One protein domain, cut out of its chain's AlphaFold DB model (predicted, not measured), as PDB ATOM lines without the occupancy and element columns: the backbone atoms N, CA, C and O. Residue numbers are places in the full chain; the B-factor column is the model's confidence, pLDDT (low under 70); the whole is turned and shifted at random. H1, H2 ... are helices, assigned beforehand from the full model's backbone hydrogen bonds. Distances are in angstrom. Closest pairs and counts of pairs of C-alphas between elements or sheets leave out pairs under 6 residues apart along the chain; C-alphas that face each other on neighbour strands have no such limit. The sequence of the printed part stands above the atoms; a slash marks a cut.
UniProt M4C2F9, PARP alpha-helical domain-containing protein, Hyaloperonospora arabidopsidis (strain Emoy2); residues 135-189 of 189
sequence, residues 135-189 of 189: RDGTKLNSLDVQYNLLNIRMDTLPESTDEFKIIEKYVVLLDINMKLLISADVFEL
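Overview. This is residues 135 to 189 of the 189 residues of the protein "PARP alpha-helical domain-containing protein" of Hyaloperonospora arabidopsidis (strain Emoy2) (UniProt M4C2F9). A free arm, residues 135 to 151 with the short helix H1, sticks out from a small body in which the stretch after helix H2 folds back to the H1 to H2 link. There residues 187 to 188 pair antiparallel with residues 155 to 156. The printed part has 55 residues, two named helices, H1 then H2, and no named strand; its class is all helix, with 22 residues in named elements, under half. It is extended, with a radius of gyration of the C-alphas of 16.4 A and spans of 51 by 24 by 16 A.

Along the chain. H1, residues 142 to 150, begins at C-alpha 142 (186.132, 177.794, 175.195). H2, residues 162 to 174, is 18.5 A long and ends at C-alpha 174 (154.672, 195.589, 182.537).

Arrangement. H1 and H2 are apart, with no C-alphas within 8 A. In both, every O i to N i+4 pair is within hydrogen-bond range.

Size, cuts and confidence. The C-alphas farthest apart, of Asp 136 and Ile 176, are 52.6 A apart. The printed part has no cut; H1 to H2 is a long link of 11 residues. pLDDT is under 70 at residue 135 and residues 176 to 184.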
ATOM      1  N   ARG A 135     189.727 175.313 161.155       67.88
ATOM      2  CA  ARG A 135     190.282 174.730 159.921       67.88
ATOM      3  C   ARG A 135     191.797 174.922 159.801       67.88
ATOM      4  O   ARG A 135     192.469 174.037 159.286       67.88
ATOM      5  N   ASP A 136     192.317 176.009 160.366       76.12
ATOM      6  CA  ASP A 136     193.743 176.357 160.358       76.12
ATOM      7  C   ASP A 136     194.512 175.746 161.546       76.12
ATOM      8  O   ASP A 136     195.694 176.013 161.751       76.12
ATOM      9  N   GLY A 137     193.846 174.924 162.366       75.25
ATOM     10  CA  GLY A 137     194.444 174.239 163.512       75.25
ATOM     11  C   GLY A 137     194.611 175.105 164.764       75.25
ATOM     12  O   GLY A 137     195.124 174.608 165.771       75.25
ATOM     13  N   THR A 138     194.155 176.362 164.750       81.06
ATOM     14  CA  THR A 138     194.191 177.244 165.924       81.06
ATOM     15  C   THR A 138     193.161 176.810 166.969       81.06
ATOM     16  O   THR A 138     192.049 176.373 166.655       81.06
ATOM     17  N   LYS A 139     193.550 176.887 168.246       83.69
ATOM     18  CA  LYS A 139     192.688 176.541 169.380       83.69
ATOM     19  C   LYS A 139     191.742 177.709 169.657       83.69
ATOM     20  O   LYS A 139     192.202 178.781 170.037       83.69
ATOM     21  N   LEU A 140     190.444 177.485 169.487       85.31
ATOM     22  CA  LEU A 140     189.413 178.473 169.817       85.31
ATOM     23  C   LEU A 140     189.288 178.647 171.338       85.31
ATOM     24  O   LEU A 140     189.550 177.712 172.105       85.31
ATOM     25  N   ASN A 141     188.858 179.835 171.774       89.62
ATOM     26  CA  ASN A 141     188.466 180.055 173.163       89.62
ATOM     27  C   ASN A 141     187.286 179.134 173.509       89.62
ATOM     28  O   ASN A 141     186.438 178.837 172.668       89.62
ATOM     29  N   SER A 142     187.212 178.676 174.762       87.88
ATOM     30  CA  SER A 142     186.132 177.794 175.195       87.88
ATOM     31  C   SER A 142     184.764 178.427 174.975       87.88
ATOM     32  O   SER A 142     183.874 177.694 174.564       87.88
ATOM     33  N   LEU A 143     184.617 179.737 175.222       89.31
ATOM     34  CA  LEU A 143     183.365 180.476 175.032       89.31
ATOM     35  C   LEU A 143     182.942 180.513 173.562       89.31
ATOM     36  O   LEU A 143     181.815 180.127 173.265       89.31
ATOM     37  N   ASP A 144     183.863 180.835 172.654       88.62
ATOM     38  CA  ASP A 144     183.602 180.866 171.209       88.62
ATOM     39  C   ASP A 144     183.142 179.498 170.692       88.62
ATOM     40  O   ASP A 144     182.225 179.405 169.883       88.62
ATOM     41  N   VAL A 145     183.726 178.406 171.205       88.94
ATOM     42  CA  VAL A 145     183.267 177.047 170.874       88.94
ATOM     43  C   VAL A 145     181.828 176.822 171.340       88.94
ATOM     44  O   VAL A 145     181.063 176.189 170.621       88.94
ATOM     45  N   GLN A 146     181.434 177.310 172.524       89.38
ATOM     46  CA  GLN A 146     180.052 177.136 173.002       89.38
ATOM     47  C   GLN A 146     179.074 177.994 172.206       89.38
ATOM     48  O   GLN A 146     178.015 177.498 171.845       89.38
ATOM     49  N   TYR A 147     179.443 179.236 171.902       89.75
ATOM     50  CA  TYR A 147     178.641 180.137 171.083       89.75
ATOM     51  C   TYR A 147     178.392 179.545 169.689       89.75
ATOM     52  O   TYR A 147     177.247 179.402 169.268       89.75
ATOM     53  N   ASN A 148     179.446 179.058 169.029       88.50
ATOM     54  CA  ASN A 148     179.333 178.422 167.715       88.50
ATOM     55  C   ASN A 148     178.459 177.156 167.728       88.50
ATOM     56  O   ASN A 148     177.840 176.832 166.719       88.50
ATOM     57  N   LEU A 149     178.390 176.434 168.854       89.06
ATOM     58  CA  LEU A 149     177.502 175.274 168.994       89.06
ATOM     59  C   LEU A 149     176.025 175.653 169.075       89.06
ATOM     60  O   LEU A 149     175.189 174.864 168.646       89.06
ATOM     61  N   LEU A 150     175.698 176.830 169.615       90.06
ATOM     62  CA  LEU A 150     174.317 177.316 169.629       90.06
ATOM     63  C   LEU A 150     173.813 177.593 168.209       90.06
ATOM     64  O   LEU A 150     172.608 177.553 167.989       90.06
ATOM     65  N   ASN A 151     174.728 177.824 167.256       88.62
ATOM     66  CA  ASN A 151     174.429 178.119 165.855       88.62
ATOM     67  C   ASN A 151     173.395 179.251 165.707       88.62
ATOM     68  O   ASN A 151     172.488 179.191 164.878       88.62
ATOM     69  N   ILE A 152     173.535 180.264 166.558       91.00
ATOM     70  CA  ILE A 152     172.702 181.462 166.619       91.00
ATOM     71  C   ILE A 152     173.647 182.658 166.563       91.00
ATOM     72  O   ILE A 152     174.720 182.625 167.170       91.00
ATOM     73  N   ARG A 153     173.253 183.697 165.825       91.56
ATOM     74  CA  ARG A 153     173.959 184.973 165.802       91.56
ATOM     75  C   ARG A 153     173.341 185.860 166.877       91.56
ATOM     76  O   ARG A 153     172.152 186.103 166.830       91.56
ATOM     77  N   MET A 154     174.126 186.286 167.857       89.69
ATOM     78  CA  MET A 154     173.699 187.238 168.877       89.69
ATOM     79  C   MET A 154     174.547 188.492 168.735       89.69
ATOM     80  O   MET A 154     175.748 188.450 169.007       89.69
ATOM     81  N   ASP A 155     173.928 189.592 168.325       89.81
ATOM     82  CA  ASP A 155     174.585 190.893 168.228       89.81
ATOM     83  C   ASP A 155     174.028 191.820 169.315       89.81
ATOM     84  O   ASP A 155     172.831 191.830 169.583       89.81
ATOM     85  N   THR A 156     174.888 192.589 169.984       91.00
ATOM     86  CA  THR A 156     174.447 193.545 171.013       91.00
ATOM     87  C   THR A 156     173.606 194.650 170.380       91.00
ATOM     88  O   THR A 156     174.085 195.315 169.459       91.00
ATOM     89  N   LEU A 157     172.409 194.891 170.909       89.94
ATOM     90  CA  LEU A 157     171.528 195.973 170.486       89.94
ATOM     91  C   LEU A 157     171.906 197.271 171.224       89.94
ATOM     92  O   LEU A 157     171.765 197.339 172.446       89.94
ATOM     93  N   PRO A 158     172.372 198.320 170.523       89.62
ATOM     94  CA  PRO A 158     172.765 199.564 171.174       89.62
ATOM     95  C   PRO A 158     171.575 200.323 171.772       89.62
ATOM     96  O   PRO A 158     170.528 200.459 171.133       89.62
ATOM     97  N   GLU A 159     171.781 200.946 172.934       88.06
ATOM     98  CA  GLU A 159     170.762 201.747 173.642       88.06
ATOM     99  C   GLU A 159     170.247 202.952 172.834       88.06
ATOM    100  O   GLU A 159     169.161 203.482 173.071       88.06
ATOM    101  N   SER A 160     171.030 203.408 171.853       89.75
ATOM    102  CA  SER A 160     170.665 204.531 170.987       89.75
ATOM    103  C   SER A 160     169.526 204.201 170.021       89.75
ATOM    104  O   SER A 160     168.842 205.121 169.554       89.75
ATOM    105  N   THR A 161     169.323 202.915 169.729       92.50
ATOM    106  CA  THR A 161     168.318 202.440 168.777       92.50
ATOM    107  C   THR A 161     166.905 202.631 169.316       92.50
ATOM    108  O   THR A 161     166.646 202.570 170.520       92.50
ATOM    109  N   ASP A 162     165.956 202.883 168.418       92.81
ATOM    110  CA  ASP A 162     164.558 203.046 168.818       92.81
ATOM    111  C   ASP A 162     163.936 201.716 169.258       92.81
ATOM    112  O   ASP A 162     163.091 201.703 170.152       92.81
ATOM    113  N   GLU A 163     164.409 200.597 168.708       89.38
ATOM    114  CA  GLU A 163     164.032 199.245 169.130       89.38
ATOM    115  C   GLU A 163     164.371 199.004 170.599       89.38
ATOM    116  O   GLU A 163     163.506 198.568 171.361       89.38
ATOM    117  N   PHE A 164     165.578 199.387 171.030       89.81
ATOM    118  CA  PHE A 164     165.964 199.304 172.433       89.81
ATOM    119  C   PHE A 164     165.021 200.119 173.325       89.81
ATOM    120  O   PHE A 164     164.499 199.594 174.306       89.81
ATOM    121  N   LYS A 165     164.722 201.374 172.958       89.44
ATOM    122  CA  LYS A 165     163.813 202.247 173.732       89.44
ATOM    123  C   LYS A 165     162.397 201.679 173.821       89.44
ATOM    124  O   LYS A 165     161.715 201.858 174.830       89.44
ATOM    125  N   ILE A 166     161.924 201.013 172.766       90.00
ATOM    126  CA  ILE A 166     160.616 200.346 172.762       90.00
ATOM    127  C   ILE A 166     160.627 199.158 173.726       90.00
ATOM    128  O   ILE A 166     159.694 199.026 174.520       90.00
ATOM    129  N   ILE A 167     161.670 198.326 173.685       88.12
ATOM    130  CA  ILE A 167     161.833 197.176 174.583       88.12
ATOM    131  C   ILE A 167     161.935 197.649 176.034       88.12
ATOM    132  O   ILE A 167     161.207 197.151 176.889       88.12
ATOM    133  N   GLU A 168     162.764 198.657 176.303       85.06
ATOM    134  CA  GLU A 168     162.910 199.274 177.621       85.06
ATOM    135  C   GLU A 168     161.556 199.768 178.142       85.06
ATOM    136  O   GLU A 168     161.119 199.392 179.231       85.06
ATOM    137  N   LYS A 169     160.830 200.543 177.327       87.06
ATOM    138  CA  LYS A 169     159.496 201.031 177.680       87.06
ATOM    139  C   LYS A 169     158.520 199.886 177.950       87.06
ATOM    140  O   LYS A 169     157.715 199.987 178.872       87.06
ATOM    141  N   TYR A 170     158.561 198.817 177.158       87.31
ATOM    142  CA  TYR A 170     157.689 197.658 177.330       87.31
ATOM    143  C   TYR A 170     157.964 196.926 178.648       87.31
ATOM    144  O   TYR A 170     157.027 196.649 179.397       87.31
ATOM    145  N   VAL A 171     159.239 196.678 178.961       84.94
ATOM    146  CA  VAL A 171     159.664 196.043 180.216       84.94
ATOM    147  C   VAL A 171     159.220 196.879 181.415       84.94
ATOM    148  O   VAL A 171     158.613 196.343 182.337       84.94
ATOM    149  N   VAL A 172     159.436 198.197 181.374       81.31
ATOM    150  CA  VAL A 172     159.044 199.114 182.456       81.31
ATOM    151  C   VAL A 172     157.524 199.172 182.646       81.31
ATOM    152  O   VAL A 172     157.048 199.203 183.777       81.31
ATOM    153  N   LEU A 173     156.739 199.185 181.561       83.56
ATOM    154  CA  LEU A 173     155.276 199.285 181.642       83.56
ATOM    155  C   LEU A 173     154.603 198.027 182.206       83.56
ATOM    156  O   LEU A 173     153.517 198.134 182.778       83.56
ATOM    157  N   LEU A 174     155.209 196.853 182.028       80.19
ATOM    158  CA  LEU A 174     154.672 195.589 182.537       80.19
ATOM    159  C   LEU A 174     155.060 195.295 183.991       80.19
ATOM    160  O   LEU A 174     154.540 194.341 184.574       80.19
ATOM    161  N   ASP A 175     155.947 196.090 184.586       74.12
ATOM    162  CA  ASP A 175     156.509 195.790 185.898       74.12
ATOM    163  C   ASP A 175     155.556 196.214 187.035       74.12
ATOM    164  O   ASP A 175     155.495 197.373 187.446       74.12
ATOM    165  N   ILE A 176     154.754 195.263 187.536       57.16
ATOM    166  CA  ILE A 176     153.757 195.500 188.599       57.16
ATOM    167  C   ILE A 176     154.380 195.444 190.008       57.16
ATOM    168  O   ILE A 176     153.752 195.931 190.942       57.16
ATOM    169  N   ASN A 177     155.592 194.911 190.214       51.88
ATOM    170  CA  ASN A 177     156.320 195.016 191.489       51.88
ATOM    171  C   ASN A 177     157.745 194.434 191.388       51.88
ATOM    172  O   ASN A 177     157.898 193.278 191.010       51.88
ATOM    173  N   MET A 178     158.713 195.182 191.945       45.78
ATOM    174  CA  MET A 178     160.118 194.837 192.263       45.78
ATOM    175  C   MET A 178     161.191 195.037 191.172       45.78
ATOM    176  O   MET A 178     161.674 194.085 190.574       45.78
ATOM    177  N   LYS A 179     161.718 196.274 191.119       49.81
ATOM    178  CA  LYS A 179     163.160 196.613 191.032       49.81
ATOM    179  C   LYS A 179     164.007 195.654 190.170       49.81
ATOM    180  O   LYS A 179     164.953 195.039 190.667       49.81
ATOM    181  N   LEU A 180     163.744 195.586 188.867       50.97
ATOM    182  CA  LEU A 180     164.762 195.110 187.935       50.97
ATOM    183  C   LEU A 180     165.856 196.185 187.834       50.97
ATOM    184  O   LEU A 180     165.604 197.304 187.389       50.97
ATOM    185  N   LEU A 181     167.079 195.877 188.278       46.88
ATOM    186  CA  LEU A 181     168.243 196.638 187.829       46.88
ATOM    187  C   LEU A 181     168.378 196.367 186.327       46.88
ATOM    188  O   LEU A 181     168.702 195.247 185.933       46.88
ATOM    189  N   ILE A 182     168.125 197.380 185.499       52.94
ATOM    190  CA  ILE A 182     168.395 197.359 184.058       52.94
ATOM    191  C   ILE A 182     169.918 197.456 183.871       52.94
ATOM    192  O   ILE A 182     170.452 198.487 183.491       52.94
ATOM    193  N   SER A 183     170.649 196.407 184.248       54.50
ATOM    194  CA  SER A 183     172.070 196.244 183.911       54.50
ATOM    195  C   SER A 183     172.275 195.074 182.945       54.50
ATOM    196  O   SER A 183     173.327 194.438 182.967       54.50
ATOM    197  N   ALA A 184     171.236 194.718 182.187       63.81
ATOM    198  CA  ALA A 184     171.256 193.604 181.253       63.81
ATOM    199  C   ALA A 184     171.402 194.131 179.823       63.81
ATOM    200  O   ALA A 184     170.613 194.971 179.394       63.81
ATOM    201  N   ASP A 185     172.392 193.610 179.101       79.44
ATOM    202  CA  ASP A 185     172.568 193.872 177.676       79.44
ATOM    203  C   ASP A 185     171.422 193.228 176.878       79.44
ATOM    204  O   ASP A 185     171.015 192.092 177.149       79.44
ATOM    205  N   VAL A 186     170.904 193.949 175.884       83.00
ATOM    206  CA  VAL A 186     169.911 193.429 174.934       83.00
ATOM    207  C   VAL A 186     170.652 192.909 173.707       83.00
ATOM    208  O   VAL A 186     171.567 193.564 173.214       83.00
ATOM    209  N   PHE A 187     170.262 191.736 173.213       85.12
ATOM    210  CA  PHE A 187     170.835 191.132 172.011       85.12
ATOM    211  C   PHE A 187     169.751 190.930 170.952       85.12
ATOM    212  O   PHE A 187     168.631 190.535 171.279       85.12
ATOM    213  N   GLU A 188     170.100 191.179 169.696       83.38
ATOM    214  CA  GLU A 188     169.323 190.816 168.511       83.38
ATOM    215  C   GLU A 188     169.744 189.410 168.038       83.38
ATOM    216  O   GLU A 188     170.925 189.054 168.145       83.38
ATOM    217  N   LEU A 189     168.776 188.603 167.578       79.56
ATOM    218  CA  LEU A 189     168.925 187.180 167.214       79.56
ATOM    219  C   LEU A 189     168.801 186.936 165.705       79.56
ATOM    220  O   LEU A 189     167.933 187.587 165.083       79.56
TER     221      LEU A 189